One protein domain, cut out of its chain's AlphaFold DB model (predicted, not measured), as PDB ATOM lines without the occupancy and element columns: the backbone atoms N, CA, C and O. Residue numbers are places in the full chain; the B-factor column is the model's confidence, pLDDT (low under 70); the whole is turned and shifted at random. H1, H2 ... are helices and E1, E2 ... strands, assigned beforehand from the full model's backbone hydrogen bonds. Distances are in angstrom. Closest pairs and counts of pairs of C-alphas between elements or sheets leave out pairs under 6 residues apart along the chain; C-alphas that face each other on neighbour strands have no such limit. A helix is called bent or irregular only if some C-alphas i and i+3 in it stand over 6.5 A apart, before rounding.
ATOM      1  N   GLU A   6      -9.272  42.645   5.959       94.12
ATOM      2  CA  GLU A   6      -9.243  43.152   7.322       94.12
ATOM      3  C   GLU A   6      -7.840  43.626   7.701       94.12
ATOM      4  O   GLU A   6      -7.701  44.718   8.247       94.12
ATOM      5  N   ALA A   7      -6.792  42.869   7.351       93.25
ATOM      6  CA  ALA A   7      -5.404  43.281   7.587       93.25
ATOM      7  C   ALA A   7      -5.013  44.510   6.753       93.25
ATOM      8  O   ALA A   7      -4.320  45.391   7.253       93.25
ATOM      9  N   HIS A   8      -5.503  44.609   5.512       93.44
ATOM     10  CA  HIS A   8      -5.274  45.773   4.653       93.44
ATOM     11  C   HIS A   8      -5.943  47.032   5.229       93.44
ATOM     12  O   HIS A   8      -5.297  48.061   5.430       93.44
ATOM     13  N   SER A   9      -7.233  46.932   5.556       93.25
ATOM     14  CA  SER A   9      -8.014  48.043   6.112       93.25
ATOM     15  C   SER A   9      -7.492  48.454   7.488       93.25
ATOM     16  O   SER A   9      -7.321  49.642   7.765       93.25
ATOM     17  N   GLY A  10      -7.187  47.468   8.336       94.69
ATOM     18  CA  GLY A  10      -6.568  47.672   9.639       94.69
ATOM     19  C   GLY A  10      -5.213  48.358   9.512       94.69
ATOM     20  O   GLY A  10      -4.978  49.343  10.204       94.69
ATOM     21  N   GLY A  11      -4.366  47.917   8.578       95.31
ATOM     22  CA  GLY A  11      -3.072  48.533   8.291       95.31
ATOM     23  C   GLY A  11      -3.199  50.022   7.982       95.31
ATOM     24  O   GLY A  11      -2.550  50.843   8.617       95.31
ATOM     25  N   HIS A  12      -4.116  50.420   7.103       94.62
ATOM     26  CA  HIS A  12      -4.308  51.841   6.810       94.62
ATOM     27  C   HIS A  12      -4.725  52.687   8.023       94.62
ATOM     28  O   HIS A  12      -4.328  53.847   8.110       94.62
ATOM     29  N   VAL A  13      -5.494  52.138   8.964       92.38
ATOM     30  CA  VAL A  13      -6.047  52.902  10.097       92.38
ATOM     31  C   VAL A  13      -5.167  52.841  11.348       92.38
ATOM     32  O   VAL A  13      -5.087  53.820  12.083       92.38
ATOM     33  N   MET A  14      -4.530  51.701  11.605       95.94
ATOM     34  CA  MET A  14      -3.967  51.344  12.911       95.94
ATOM     35  C   MET A  14      -2.460  51.058  12.879       95.94
ATOM     36  O   MET A  14      -1.900  50.659  13.901       95.94
ATOM     37  N   TRP A  15      -1.772  51.283  11.749       95.62
ATOM     38  CA  TRP A  15      -0.321  51.047  11.648       95.62
ATOM     39  C   TRP A  15       0.504  51.817  12.683       95.62
ATOM     40  O   TRP A  15       1.547  51.342  13.122       95.62
ATOM     41  N   HIS A  16       0.022  52.979  13.136       95.19
ATOM     42  CA  HIS A  16       0.683  53.772  14.174       95.19
ATOM     43  C   HIS A  16       0.743  53.082  15.536       95.19
ATOM     44  O   HIS A  16       1.469  53.560  16.393       95.19
ATOM     45  N   GLY A  17      -0.021  52.010  15.758       96.19
ATOM     46  CA  GLY A  17       0.106  51.149  16.934       96.19
ATOM     47  C   GLY A  17       1.023  49.941  16.727       96.19
ATOM     48  O   GLY A  17       1.407  49.295  17.696       96.19
ATOM     49  N   ALA A  18       1.373  49.628  15.476       93.38
ATOM     50  CA  ALA A  18       2.234  48.503  15.117       93.38
ATOM     51  C   ALA A  18       3.707  48.911  14.928       93.38
ATOM     52  O   ALA A  18       4.593  48.083  15.126       93.38
ATOM     53  N   ASP A  19       3.975  50.168  14.564       93.75
ATOM     54  CA  ASP A  19       5.319  50.659  14.245       93.75
ATOM     55  C   ASP A  19       5.784  51.766  15.215       93.75
ATOM     56  O   ASP A  19       5.321  52.908  15.106       93.75
ATOM     57  N   PRO A  20       6.736  51.475  16.127       93.31
ATOM     58  CA  PRO A  20       7.296  52.454  17.061       93.31
ATOM     59  C   PRO A  20       7.984  53.659  16.411       93.31
ATOM     60  O   PRO A  20       8.185  54.676  17.075       93.31
ATOM     61  N   SER A  21       8.374  53.564  15.135       90.81
ATOM     62  CA  SER A  21       8.982  54.677  14.401       90.81
ATOM     63  C   SER A  21       7.953  55.695  13.899       90.81
ATOM     64  O   SER A  21       8.315  56.828  13.568       90.81
ATOM     65  N   HIS A  22       6.663  55.336  13.861       92.50
ATOM     66  CA  HIS A  22       5.615  56.244  13.417       92.50
ATOM     67  C   HIS A  22       5.422  57.373  14.450       92.50
ATOM     68  O   HIS A  22       5.172  57.094  15.621       92.50
ATOM     69  N   PRO A  23       5.392  58.663  14.048       90.19
ATOM     70  CA  PRO A  23       5.196  59.772  14.992       90.19
ATOM     71  C   PRO A  23       3.941  59.668  15.880       90.19
ATOM     72  O   PRO A  23       3.943  60.125  17.020       90.19
ATOM     73  N   ALA A  24       2.867  59.039  15.389       92.31
ATOM     74  CA  ALA A  24       1.618  58.846  16.118       92.31
ATOM     75  C   ALA A  24       1.651  57.670  17.118       92.31
ATOM     76  O   ALA A  24       0.684  57.497  17.862       92.31
ATOM     77  N   PHE A  25       2.759  56.922  17.206       93.88
ATOM     78  CA  PHE A  25       2.971  55.888  18.226       93.88
ATOM     79  C   PHE A  25       3.014  56.476  19.648       93.88
ATOM     80  O   PHE A  25       2.700  55.802  20.622       93.88
ATOM     81  N   ALA A  26       3.322  57.771  19.778       90.06
ATOM     82  CA  ALA A  26       3.273  58.493  21.051       90.06
ATOM     83  C   ALA A  26       1.856  58.958  21.455       90.06
ATOM     84  O   ALA A  26       1.690  59.605  22.490       90.06
ATOM     85  N   THR A  27       0.828  58.693  20.640       91.06
ATOM     86  CA  THR A  27      -0.547  59.120  20.949       91.06
ATOM     87  C   THR A  27      -1.242  58.135  21.896       91.06
ATOM     88  O   THR A  27      -0.951  56.939  21.851       91.06
ATOM     89  N   PRO A  28      -2.252  58.572  22.679       91.19
ATOM     90  CA  PRO A  28      -3.016  57.682  23.563       91.19
ATOM     91  C   PRO A  28      -3.739  56.521  22.860       91.19
ATOM     92  O   PRO A  28      -4.241  55.622  23.522       91.19
ATOM     93  N   THR A  29      -3.832  56.545  21.525       91.44
ATOM     94  CA  THR A  29      -4.515  55.506  20.738       91.44
ATOM     95  C   THR A  29      -3.591  54.395  20.244       91.44
ATOM     96  O   THR A  29      -4.092  53.396  19.735       91.44
ATOM     97  N   ALA A  30      -2.268  54.557  20.364       94.81
ATOM     98  CA  ALA A  30      -1.299  53.639  19.769       94.81
ATOM     99  C   ALA A  30      -1.391  52.221  20.353       94.81
ATOM    100  O   ALA A  30      -1.446  51.257  19.597       94.81
ATOM    101  N   GLU A  31      -1.499  52.092  21.678       96.75
ATOM    102  CA  GLU A  31      -1.625  50.790  22.350       96.75
ATOM    103  C   GLU A  31      -2.868  50.029  21.868       96.75
ATOM    104  O   GLU A  31      -2.763  48.908  21.372       96.75
ATOM    105  N   LEU A  32      -4.036  50.682  21.900       96.06
ATOM    106  CA  LEU A  32      -5.281  50.092  21.409       96.06
ATOM    107  C   LEU A  32      -5.180  49.702  19.926       96.06
ATOM    108  O   LEU A  32      -5.630  48.622  19.548       96.06
ATOM    109  N   ALA A  33      -4.596  50.562  19.088       96.00
ATOM    110  CA  ALA A  33      -4.404  50.288  17.665       96.00
ATOM    111  C   ALA A  33      -3.526  49.045  17.436       96.00
ATOM    112  O   ALA A  33      -3.886  48.187  16.629       96.00
ATOM    113  N   GLY A  34      -2.428  48.904  18.185       97.06
ATOM    114  CA  GLY A  34      -1.549  47.736  18.132       97.06
ATOM    115  C   GLY A  34      -2.257  46.449  18.565       97.06
ATOM    116  O   GLY A  34      -2.195  45.437  17.863       97.06
ATOM    117  N   GLU A  35      -3.011  46.495  19.667       97.62
ATOM    118  CA  GLU A  35      -3.804  45.353  20.131       97.62
ATOM    119  C   GLU A  35      -4.855  44.910  19.106       97.62
ATOM    120  O   GLU A  35      -5.005  43.713  18.848       97.62
ATOM    121  N   GLN A  36      -5.595  45.853  18.511       97.00
ATOM    122  CA  GLN A  36      -6.607  45.523  17.504       97.00
ATOM    123  C   GLN A  36      -5.974  44.985  16.218       97.00
ATOM    124  O   GLN A  36      -6.496  44.031  15.640       97.00
ATOM    125  N   MET A  37      -4.825  45.524  15.801       96.31
ATOM    126  CA  MET A  37      -4.066  44.981  14.673       96.31
ATOM    127  C   MET A  37      -3.650  43.533  14.914       96.31
ATOM    128  O   MET A  37      -3.857  42.689  14.041       96.31
ATOM    129  N   LEU A  38      -3.129  43.212  16.100       96.44
ATOM    130  CA  LEU A  38      -2.776  41.837  16.448       96.44
ATOM    131  C   LEU A  38      -4.009  40.922  16.449       96.44
ATOM    132  O   LEU A  38      -3.962  39.827  15.890       96.44
ATOM    133  N   ARG A  39      -5.132  41.376  17.018       97.31
ATOM    134  CA  ARG A  39      -6.391  40.609  17.023       97.31
ATOM    135  C   ARG A  39      -6.887  40.295  15.613       97.31
ATOM    136  O   ARG A  39      -7.329  39.171  15.385       97.31
ATOM    137  N   ILE A  40      -6.785  41.241  14.676       96.19
ATOM    138  CA  ILE A  40      -7.118  41.009  13.263       96.19
ATOM    139  C   ILE A  40      -6.250  39.885  12.691       96.19
ATOM    140  O   ILE A  40      -6.786  38.943  12.114       96.19
ATOM    141  N   HIS A  41      -4.931  39.934  12.891       95.44
ATOM    142  CA  HIS A  41      -4.022  38.918  12.350       95.44
ATOM    143  C   HIS A  41      -4.272  37.533  12.957       95.44
ATOM    144  O   HIS A  41      -4.321  36.554  12.220       95.44
ATOM    145  N   VAL A  42      -4.517  37.446  14.268       97.81
ATOM    146  CA  VAL A  42      -4.888  36.183  14.931       97.81
ATOM    147  C   VAL A  42      -6.210  35.634  14.383       97.81
ATOM    148  O   VAL A  42      -6.327  34.438  14.129       97.81
ATOM    149  N   ALA A  43      -7.213  36.490  14.174       97.50
ATOM    150  CA  ALA A  43      -8.495  36.063  13.617       97.50
ATOM    151  C   ALA A  43      -8.362  35.562  12.169       97.50
ATOM    152  O   ALA A  43      -9.006  34.574  11.807       97.50
ATOM    153  N   LEU A  44      -7.518  36.216  11.362       96.00
ATOM    154  CA  LEU A  44      -7.216  35.811   9.988       96.00
ATOM    155  C   LEU A  44      -6.453  34.488   9.934       96.00
ATOM    156  O   LEU A  44      -6.847  33.609   9.176       96.00
ATOM    157  N   ASP A  45      -5.435  34.307  10.773       96.31
ATOM    158  CA  ASP A  45      -4.692  33.047  10.889       96.31
ATOM    159  C   ASP A  45      -5.630  31.872  11.214       96.31
ATOM    160  O   ASP A  45      -5.686  30.869  10.499       96.31
ATOM    161  N   GLN A  46      -6.502  32.049  12.211       97.31
ATOM    162  CA  GLN A  46      -7.517  31.051  12.547       97.31
ATOM    163  C   GLN A  46      -8.520  30.815  11.406       97.31
ATOM    164  O   GLN A  46      -9.005  29.694  11.235       97.31
ATOM    165  N   ALA A  47      -8.882  31.853  10.643       95.62
ATOM    166  CA  ALA A  47      -9.779  31.726   9.496       95.62
ATOM    167  C   ALA A  47      -9.134  30.934   8.352       95.62
ATOM    168  O   ALA A  47      -9.788  30.049   7.801       95.62
ATOM    169  N   VAL A  48      -7.856  31.188   8.057       94.25
ATOM    170  CA  VAL A  48      -7.055  30.420   7.094       94.25
ATOM    171  C   VAL A  48      -6.972  28.958   7.531       94.25
ATOM    172  O   VAL A  48      -7.304  28.073   6.745       94.25
ATOM    173  N   GLY A  49      -6.642  28.694   8.800       93.81
ATOM    174  CA  GLY A  49      -6.586  27.333   9.339       93.81
ATOM    175  C   GLY A  49      -7.915  26.582   9.208       93.81
ATOM    176  O   GLY A  49      -7.944  25.435   8.760       93.81
ATOM    177  N   ARG A  50      -9.045  27.239   9.514       94.94
ATOM    178  CA  ARG A  50     -10.382  26.658   9.296       94.94
ATOM    179  C   ARG A  50     -10.687  26.432   7.817       94.94
ATOM    180  O   ARG A  50     -11.318  25.431   7.493       94.94
ATOM    181  N   ALA A  51     -10.293  27.344   6.931       92.69
ATOM    182  CA  ALA A  51     -10.521  27.194   5.497       92.69
ATOM    183  C   ALA A  51      -9.768  25.975   4.946       92.69
ATOM    184  O   ALA A  51     -10.376  25.151   4.271       92.69
ATOM    185  N   ILE A  52      -8.492  25.816   5.314       92.31
ATOM    186  CA  ILE A  52      -7.662  24.666   4.928       92.31
ATOM    187  C   ILE A  52      -8.259  23.362   5.472       92.31
ATOM    188  O   ILE A  52      -8.466  22.423   4.712       92.31
ATOM    189  N   ALA A  53      -8.625  23.315   6.758       92.25
ATOM    190  CA  ALA A  53      -9.199  22.114   7.369       92.25
ATOM    191  C   ALA A  53     -10.512  21.649   6.706       92.25
ATOM    192  O   ALA A  53     -10.810  20.457   6.708       92.25
ATOM    193  N   ASN A  54     -11.295  22.573   6.139       93.12
ATOM    194  CA  ASN A  54     -12.542  22.257   5.436       93.12
ATOM    195  C   ASN A  54     -12.356  21.982   3.934       93.12
ATOM    196  O   ASN A  54     -13.285  21.476   3.306       93.12
ATOM    197  N   ALA A  55     -11.208  22.327   3.346       89.00
ATOM    198  CA  ALA A  55     -10.967  22.177   1.910       89.00
ATOM    199  C   ALA A  55     -10.675  20.723   1.488       89.00
ATOM    200  O   ALA A  55     -10.875  20.382   0.324       89.00
ATOM    201  N   GLY A  56     -10.269  19.858   2.426       85.38
ATOM    202  CA  GLY A  56      -9.862  18.478   2.142       85.38
ATOM    203  C   GLY A  56      -8.426  18.388   1.616       85.38
ATOM    204  O   GLY A  56      -7.601  19.248   1.913       85.38
ATOM    205  N   GLU A  57      -8.114  17.330   0.864       88.81
ATOM    206  CA  GLU A  57      -6.810  17.174   0.207       88.81
ATOM    207  C   GLU A  57      -6.743  18.065  -1.039       88.81
ATOM    208  O   GLU A  57      -7.370  17.781  -2.062       88.81
ATOM    209  N   CYS A  58      -6.009  19.173  -0.941       89.62
ATOM    210  CA  CYS A  58      -5.746  20.077  -2.052       89.62
ATOM    211  C   CYS A  58      -4.428  20.830  -1.854       89.62
ATOM    212  O   CYS A  58      -3.995  21.054  -0.720       89.62
ATOM    213  N   ASP A  59      -3.856  21.318  -2.952       91.31
ATOM    214  CA  ASP A  59      -2.769  22.285  -2.884       91.31
ATOM    215  C   ASP A  59      -3.275  23.625  -2.325       91.31
ATOM    216  O   ASP A  59      -4.385  24.087  -2.610       91.31
ATOM    217  N   VAL A  60      -2.440  24.273  -1.523       92.94
ATOM    218  CA  VAL A  60      -2.734  25.505  -0.799       92.94
ATOM    219  C   VAL A  60      -1.703  26.563  -1.164       92.94
ATOM    220  O   VAL A  60      -0.495  26.338  -1.107       92.94
ATOM    221  N   CYS A  61      -2.194  27.758  -1.481       93.88
ATOM    222  CA  CYS A  61      -1.388  28.963  -1.616       93.88
ATOM    223  C   CYS A  61      -1.972  30.058  -0.714       93.88
ATOM    224  O   CYS A  61      -3.154  30.391  -0.828       93.88
ATOM    225  N   VAL A  62      -1.150  30.616   0.175       95.00
ATOM    226  CA  VAL A  62      -1.498  31.760   1.031       95.00
ATOM    227  C   VAL A  62      -0.510  32.873   0.743       95.00
ATOM    228  O   VAL A  62       0.691  32.681   0.896       95.00
ATOM    229  N   PHE A  63      -0.989  34.043   0.336       94.44
ATOM    230  CA  PHE A  63      -0.102  35.139  -0.037       94.44
ATOM    231  C   PHE A  63      -0.673  36.507   0.322       94.44
ATOM    232  O   PHE A  63      -1.887  36.695   0.410       94.44
ATOM    233  N   SER A  64       0.231  37.472   0.461       93.69
ATOM    234  CA  SER A  64      -0.060  38.900   0.431       93.69
ATOM    235  C   SER A  64       0.868  39.563  -0.578       93.69
ATOM    236  O   SER A  64       2.086  39.437  -0.472       93.69
ATOM    237  N   LEU A  65       0.300  40.279  -1.551       89.00
ATOM    238  CA  LEU A  65       1.078  40.976  -2.587       89.00
ATOM    239  C   LEU A  65       1.887  42.146  -2.024       89.00
ATOM    240  O   LEU A  65       2.916  42.514  -2.586       89.00
ATOM    241  N   HIS A  66       1.401  42.729  -0.932       90.25
ATOM    242  CA  HIS A  66       1.967  43.915  -0.314       90.25
ATOM    243  C   HIS A  66       1.988  43.761   1.201       90.25
ATOM    244  O   HIS A  66       1.141  43.096   1.804       90.25
ATOM    245  N   GLY A  67       2.960  44.413   1.805       92.12
ATOM    246  CA  GLY A  67       3.087  44.637   3.223       92.12
ATOM    247  C   GLY A  67       2.533  46.009   3.551       92.12
ATOM    248  O   GLY A  67       1.889  46.670   2.731       92.12
ATOM    249  N   MET A  68       2.811  46.451   4.765       93.12
ATOM    250  CA  MET A  68       2.441  47.775   5.233       93.12
ATOM    251  C   MET A  68       3.665  48.450   5.837       93.12
ATOM    252  O   MET A  68       4.575  47.795   6.343       93.12
ATOM    253  N   LYS A  69       3.683  49.775   5.754       93.12
ATOM    254  CA  LYS A  69       4.697  50.653   6.334       93.12
ATOM    255  C   LYS A  69       4.061  51.980   6.753       93.12
ATOM    256  O   LYS A  69       2.917  52.240   6.363       93.12
ATOM    257  N   PRO A  70       4.770  52.851   7.493       93.38
ATOM    258  CA  PRO A  70       4.274  54.190   7.796       93.38
ATOM    259  C   PRO A  70       3.894  54.967   6.531       93.38
ATOM    260  O   PRO A  70       4.622  54.951   5.534       93.38
ATOM    261  N   ASP A 309       3.608  48.662   1.444       89.50
ATOM    262  CA  ASP A 309       5.000  48.389   1.134       89.50
ATOM    263  C   ASP A 309       5.133  47.462  -0.082       89.50
ATOM    264  O   ASP A 309       4.257  46.645  -0.366       89.50
ATOM    265  N   GLY A 310       6.242  47.604  -0.810       87.62
ATOM    266  CA  GLY A 310       6.526  46.807  -2.005       87.62
ATOM    267  C   GLY A 310       6.912  45.356  -1.705       87.62
ATOM    268  O   GLY A 310       7.040  44.567  -2.638       87.62
ATOM    269  N   THR A 311       7.121  45.002  -0.436       89.69
ATOM    270  CA  THR A 311       7.406  43.629  -0.010       89.69
ATOM    271  C   THR A 311       6.117  42.892   0.319       89.69
ATOM    272  O   THR A 311       5.181  43.492   0.813       89.69
ATOM    273  N   GLY A 312       6.049  41.596   0.042       92.31
ATOM    274  CA  GLY A 312       4.908  40.740   0.362       92.31
ATOM    275  C   GLY A 312       5.395  39.361   0.792       92.31
ATOM    276  O   GLY A 312       6.589  39.164   1.017       92.31
ATOM    277  N   PHE A 313       4.492  38.390   0.878       94.00
ATOM    278  CA  PHE A 313       4.868  36.996   1.108       94.00
ATOM    279  C   PHE A 313       3.972  36.052   0.312       94.00
ATOM    280  O   PHE A 313       2.829  36.384  -0.001       94.00
ATOM    281  N   ALA A 314       4.479  34.856   0.033       94.69
ATOM    282  CA  ALA A 314       3.697  33.746  -0.485       94.69
ATOM    283  C   ALA A 314       4.172  32.446   0.170       94.69
ATOM    284  O   ALA A 314       5.371  32.210   0.304       94.69
ATOM    285  N   LEU A 315       3.217  31.625   0.588       94.44
ATOM    286  CA  LEU A 315       3.405  30.295   1.147       94.44
ATOM    287  C   LEU A 315       2.688  29.310   0.233       94.44
ATOM    288  O   LEU A 315       1.522  29.520  -0.111       94.44
ATOM    289  N   PHE A 316       3.376  28.236  -0.134       93.31
ATOM    290  CA  PHE A 316       2.848  27.179  -0.987       93.31
ATOM    291  C   PHE A 316       2.973  25.842  -0.265       93.31
ATOM    292  O   PHE A 316       3.995  25.564   0.359       93.31
ATOM    293  N   ASN A 317       1.935  25.022  -0.355       91.50
ATOM    294  CA  ASN A 317       1.928  23.659   0.150       91.50
ATOM    295  C   ASN A 317       1.141  22.789  -0.822       91.50
ATOM    296  O   ASN A 317      -0.019  23.089  -1.084       91.50
ATOM    297  N   GLY A 318       1.741  21.728  -1.342       88.88
ATOM    298  CA  GLY A 318       1.100  20.898  -2.349       88.88
ATOM    299  C   GLY A 318       1.976  19.746  -2.805       88.88
ATOM    300  O   GLY A 318       3.144  19.648  -2.412       88.88
ATOM    301  N   ASP A 319       1.406  18.883  -3.635       85.19
ATOM    302  CA  ASP A 319       2.108  17.716  -4.157       85.19
ATOM    303  C   ASP A 319       3.313  18.138  -5.009       85.19
ATOM    304  O   ASP A 319       3.234  19.002  -5.880       85.19
ATOM    305  N   GLY A 320       4.468  17.523  -4.743       83.12
ATOM    306  CA  GLY A 320       5.712  17.827  -5.456       83.12
ATOM    307  C   GLY A 320       6.406  19.127  -5.035       83.12
ATOM    308  O   GLY A 320       7.456  19.431  -5.592       83.12
ATOM    309  N   ILE A 321       5.891  19.861  -4.042       87.75
ATOM    310  CA  ILE A 321       6.549  21.062  -3.509       87.75
ATOM    311  C   ILE A 321       7.471  20.668  -2.352       87.75
ATOM    312  O   ILE A 321       7.016  20.242  -1.288       87.75
ATOM    313  N   ALA A 322       8.783  20.825  -2.538       88.19
ATOM    314  CA  ALA A 322       9.748  20.561  -1.476       88.19
ATOM    315  C   ALA A 322       9.708  21.673  -0.402       88.19
ATOM    316  O   ALA A 322       9.639  22.856  -0.750       88.19
ATOM    317  N   PRO A 323       9.804  21.339   0.902       90.62
ATOM    318  CA  PRO A 323       9.949  22.345   1.950       90.62
ATOM    319  C   PRO A 323      11.229  23.169   1.765       90.62
ATOM    320  O   PRO A 323      12.321  22.611   1.653       90.62
ATOM    321  N   GLY A 324      11.113  24.496   1.795       90.75
ATOM    322  CA  GLY A 324      12.260  25.394   1.691       90.75
ATOM    323  C   GLY A 324      11.870  26.866   1.602       90.75
ATOM    324  O   GLY A 324      10.712  27.203   1.360       90.75
ATOM    325  N   ASP A 325      12.855  27.742   1.801       91.06
ATOM    326  CA  ASP A 325      12.740  29.172   1.507       91.06
ATOM    327  C   ASP A 325      13.167  29.415   0.052       91.06
ATOM    328  O   ASP A 325      14.291  29.097  -0.340       91.06
ATOM    329  N   LEU A 326      12.255  29.962  -0.752       88.31
ATOM    330  CA  LEU A 326      12.459  30.223  -2.183       88.31
ATOM    331  C   LEU A 326      13.001  31.638  -2.456       88.31
ATOM    332  O   LEU A 326      13.190  32.025  -3.620       88.31
ATOM    333  N   GLY A 327      13.294  32.382  -1.385       90.50
ATOM    334  CA  GLY A 327      13.855  33.722  -1.398       90.50
ATOM    335  C   GLY A 327      12.873  34.790  -1.880       90.50
ATOM    336  O   GLY A 327      11.686  34.555  -2.103       90.50
ATOM    337  N   THR A 328      13.386  36.007  -2.064       91.69
ATOM    338  CA  THR A 328      12.611  37.116  -2.632       91.69
ATOM    339  C   THR A 328      12.478  36.960  -4.143       91.69
ATOM    340  O   THR A 328      13.478  36.812  -4.849       91.69
ATOM    341  N   ARG A 329      11.242  37.041  -4.644       91.00
ATOM    342  CA  ARG A 329      10.906  36.909  -6.067       91.00
ATOM    343  C   ARG A 329      10.015  38.062  -6.542       91.00
ATOM    344  O   ARG A 329       9.295  38.641  -5.726       91.00
ATOM    345  N   PRO A 330      10.049  38.414  -7.840       90.31
ATOM    346  CA  PRO A 330       9.066  39.309  -8.441       90.31
ATOM    347  C   PRO A 330       7.630  38.852  -8.164       90.31
ATOM    348  O   PRO A 330       7.304  37.683  -8.336       90.31
ATOM    349  N   GLY A 331       6.734  39.781  -7.821       88.88
ATOM    350  CA  GLY A 331       5.322  39.449  -7.588       88.88
ATOM    351  C   GLY A 331       4.608  38.842  -8.806       88.88
ATOM    352  O   GLY A 331       3.617  38.140  -8.642       88.88
ATOM    353  N   LEU A 332       5.125  39.065 -10.022       87.81
ATOM    354  CA  LEU A 332       4.615  38.438 -11.247       87.81
ATOM    355  C   LEU A 332       4.781  36.907 -11.227       87.81
ATOM    356  O   LEU A 332       3.888  36.192 -11.675       87.81
ATOM    357  N   ASP A 333       5.853  36.398 -10.616       90.38
ATOM    358  CA  ASP A 333       6.138  34.958 -10.530       90.38
ATOM    359  C   ASP A 333       5.051  34.196  -9.753       90.38
ATOM    360  O   ASP A 333       4.818  33.012  -9.999       90.38
ATOM    361  N   LEU A 334       4.313  34.870  -8.863       90.12
ATOM    362  CA  LEU A 334       3.182  34.279  -8.145       90.12
ATOM    363  C   LEU A 334       2.059  33.843  -9.098       90.12
ATOM    364  O   LEU A 334       1.504  32.757  -8.939       90.12
ATOM    365  N   ALA A 335       1.726  34.665 -10.099       88.38
ATOM    366  CA  ALA A 335       0.667  34.343 -11.056       88.38
ATOM    367  C   ALA A 335       1.063  33.166 -11.960       88.38
ATOM    368  O   ALA A 335       0.225  32.316 -12.270       88.38
ATOM    369  N   ALA A 336       2.332  33.099 -12.370       89.06
ATOM    370  CA  ALA A 336       2.875  31.951 -13.094       89.06
ATOM    371  C   ALA A 336       2.851  30.684 -12.222       89.06
ATOM    372  O   ALA A 336       2.350  29.651 -12.654       89.06
ATOM    373  N   THR A 337       3.279  30.793 -10.962       89.75
ATOM    374  CA  THR A 337       3.299  29.679 -10.000       89.75
ATOM    375  C   THR A 337       1.906  29.098  -9.751       89.75
ATOM    376  O   THR A 337       1.726  27.884  -9.801       89.75
ATOM    377  N   ILE A 338       0.893  29.950  -9.548       89.38
ATOM    378  CA  ILE A 338      -0.494  29.495  -9.364       89.38
ATOM    379  C   ILE A 338      -1.015  28.770 -10.615       89.38
ATOM    380  O   ILE A 338      -1.749  27.794 -10.489       89.38
ATOM    381  N   GLN A 339      -0.647  29.209 -11.825       88.19
ATOM    382  CA  GLN A 339      -1.034  28.506 -13.056       88.19
ATOM    383  C   GLN A 339      -0.412  27.109 -13.125       88.19
ATOM    384  O   GLN A 339      -1.143  26.150 -13.380       88.19
ATOM    385  N   THR A 340       0.877  26.983 -12.797       87.75
ATOM    386  CA  THR A 340       1.567  25.689 -12.717       87.75
ATOM    387  C   THR A 340       0.904  24.757 -11.700       87.75
ATOM    388  O   THR A 340       0.609  23.615 -12.039       87.75
ATOM    389  N   MET A 341       0.565  25.245 -10.498       87.88
ATOM    390  CA  MET A 341      -0.164  24.455  -9.486       87.88
ATOM    391  C   MET A 341      -1.542  23.982  -9.976       87.88
ATOM    392  O   MET A 341      -2.026  22.930  -9.584       87.88
ATOM    393  N   LEU A 342      -2.186  24.736 -10.870       88.19
ATOM    394  CA  LEU A 342      -3.462  24.352 -11.484       88.19
ATOM    395  C   LEU A 342      -3.299  23.416 -12.696       88.19
ATOM    396  O   LEU A 342      -4.291  23.140 -13.377       88.19
ATOM    397  N   GLY A 343      -2.076  22.969 -13.002       87.62
ATOM    398  CA  GLY A 343      -1.763  22.151 -14.175       87.62
ATOM    399  C   GLY A 343      -1.966  22.893 -15.498       87.62
ATOM    400  O   GLY A 343      -2.353  22.283 -16.495       87.62
ATOM    401  N   ARG A 344      -1.792  24.220 -15.500       85.31
ATOM    402  CA  ARG A 344      -1.969  25.079 -16.675       85.31
ATOM    403  C   ARG A 344      -0.651  25.716 -17.078       85.31
ATOM    404  O   ARG A 344       0.087  26.205 -16.229       85.31
ATOM    405  N   ASP A 345      -0.430  25.807 -18.382       77.00
ATOM    406  CA  ASP A 345       0.673  26.598 -18.915       77.00
ATOM    407  C   ASP A 345       0.426  28.099 -18.671       77.00
ATOM    408  O   ASP A 345      -0.719  28.559 -18.790       77.00
ATOM    409  N   PRO A 346       1.473  28.891 -18.369       68.56
ATOM    410  CA  PRO A 346       1.344  30.334 -18.235       68.56
ATOM    411  C   PRO A 346       0.780  30.957 -19.517       68.56
ATOM    412  O   PRO A 346       1.370  30.848 -20.591       68.56
ATOM    413  N   VAL A 347      -0.344  31.672 -19.407       66.62
ATOM    414  CA  VAL A 347      -1.042  32.288 -20.556       66.62
ATOM    415  C   VAL A 347      -0.173  33.329 -21.288       66.62
ATOM    416  O   VAL A 347      -0.422  33.641 -22.452       66.62
ATOM    417  N   ASN A 348       0.864  33.866 -20.636       69.25
ATOM    418  CA  ASN A 348       1.819  34.795 -21.233       69.25
ATOM    419  C   ASN A 348       3.221  34.620 -20.601       69.25
ATOM    420  O   ASN A 348       3.351  34.838 -19.400       69.25
ATOM    421  N   PRO A 349       4.285  34.314 -21.371       57.25
ATOM    422  CA  PRO A 349       5.655  34.169 -20.854       57.25
ATOM    423  C   PRO A 349       6.237  35.438 -20.211       57.25
ATOM    424  O   PRO A 349       7.197  35.365 -19.453       57.25
ATOM    425  N   SER A 350       5.670  36.616 -20.506       61.28
ATOM    426  CA  SER A 350       6.043  37.878 -19.844       61.28
ATOM    427  C   SER A 350       5.356  38.089 -18.484       61.28
ATOM    428  O   SER A 350       5.641  39.072 -17.806       61.28
ATOM    429  N   ALA A 351       4.478  37.171 -18.060       68.62
ATOM    430  CA  ALA A 351       3.728  37.242 -16.803       68.62
ATOM    431  C   ALA A 351       4.475  36.653 -15.589       68.62
ATOM    432  O   ALA A 351       3.838  36.373 -14.578       68.62
ATOM    433  N   GLY A 352       5.798  36.484 -15.679       82.31
ATOM    434  CA  GLY A 352       6.637  35.892 -14.633       82.31
ATOM    435  C   GLY A 352       7.002  34.433 -14.908       82.31
ATOM    436  O   GLY A 352       6.516  33.823 -15.863       82.31
ATOM    437  N   VAL A 353       7.881  33.884 -14.074       87.62
ATOM    438  CA  VAL A 353       8.332  32.487 -14.142       87.62
ATOM    439  C   VAL A 353       7.815  31.740 -12.918       87.62
ATOM    440  O   VAL A 353       7.855  32.267 -11.810       87.62
ATOM    441  N   SER A 354       7.313  30.517 -13.102       88.31
ATOM    442  CA  SER A 354       6.884  29.687 -11.974       88.31
ATOM    443  C   SER A 354       8.068  29.412 -11.050       88.31
ATOM    444  O   SER A 354       9.135  28.983 -11.490       88.31
ATOM    445  N   ILE A 355       7.870  29.642  -9.753       86.50
ATOM    446  CA  ILE A 355       8.892  29.399  -8.731       86.50
ATOM    447  C   ILE A 355       9.097  27.883  -8.546       86.50
ATOM    448  O   ILE A 355      10.184  27.451  -8.171       86.50
ATOM    449  N   LEU A 356       8.079  27.070  -8.853       81.81
ATOM    450  CA  LEU A 356       8.137  25.608  -8.736       81.81
ATOM    451  C   LEU A 356       8.996  24.959  -9.822       81.81
ATOM    452  O   LEU A 356       9.607  23.932  -9.565       81.81
ATOM    453  N   ASP A 357       9.123  25.587 -10.992       79.31
ATOM    454  CA  ASP A 357       9.969  25.081 -12.085       79.31
ATOM    455  C   ASP A 357      11.472  25.292 -11.803       79.31
ATOM    456  O   ASP A 357      12.327  24.883 -12.588       79.31
ATOM    457  N   MET A 358      11.798  25.990 -10.708       70.25
ATOM    458  CA  MET A 358      13.164  26.298 -10.277       70.25
ATOM    459  C   MET A 358      13.651  25.422  -9.111       70.25
ATOM    460  O   MET A 358      14.798  25.598  -8.687       70.25
ATOM    461  N   GLN A 359      12.787  24.559  -8.565       65.94
ATOM    462  CA  GLN A 359      13.146  23.525  -7.583       65.94
ATOM    463  C   GLN A 359      13.752  22.316  -8.299       65.94
ATOM    464  O   GLN A 359      14.699  21.727  -7.727       65.94
TER     465      GLN A 359
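This is residues 6 to 70 and 309 to 359 of the 359 residues of an uncharacterized protein of Actinobacteria bacterium (UniProt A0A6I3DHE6). A narrow ribbon of two antiparallel strands, E1 and E3, has H4 over one face, while the long helix H3 and the E1 to E2 run form a long V, with H1 between its arms at the open end. The printed part has 116 residues, ordered H1 H2 H3 E1 E2 E3 H4, and is mixed, helices and strands. It is loose, with a radius of gyration of the C-alphas of 17.5 A, and elongated, spanning 52 by 34 by 24 A.

E1 is residues 60 to 64 and E3 residues 313 to 317, each 13.7 A long. E2, residues 67 to 70, pairs with no named strand. H3, residues 30 to 55, measures 37.4 A. H1, residues 6 to 17, begins at C-alpha 6 (-9.243, 43.152, 7.322) and is irregular: C-alphas 13 and 16 are 7.9 A apart. H2 is residues 23 to 26. H4, residues 332 to 341, measures 14.9 A and ends at C-alpha 341 (-0.164, 24.455, -9.486).

E1 and E3 are antiparallel at 177 degrees, with N 60 and O 317 within hydrogen-bond range at 2.7 A. The closest C-alphas of E1 and H4, Cys 61 and Ile 338, are 7.8 A apart. E1 runs on into E2 at 18 degrees. The closest C-alphas of E2 and H1, Met 68 and Gly 11, are 6.3 A apart. With residues 30 to 41 alone, H3 touches H1, closest at C-alphas Gly 34 and Gly 17, 4.0 A, a shallow tilt of 25 degrees, opposite ways. H1 and H2 touch only at the corner, closest at C-alphas His 16 and Phe 25, 5.1 A. H3 and H4 are apart. Every O i to N i+4 pair is within hydrogen-bond range in H3, 6 of 8 in H1 and 5 of 6 in H4; H2 is too short for such a pair.

The C-alphas farthest apart, Pro 28 and Asp 345, are 52.8 A apart. Residues 71 to 308 are not printed; C-alphas 70 and 309 are 8.9 A apart. The link E3 to H4 is long. Residues 346 to 351 and residue 359 are under pLDDT 70.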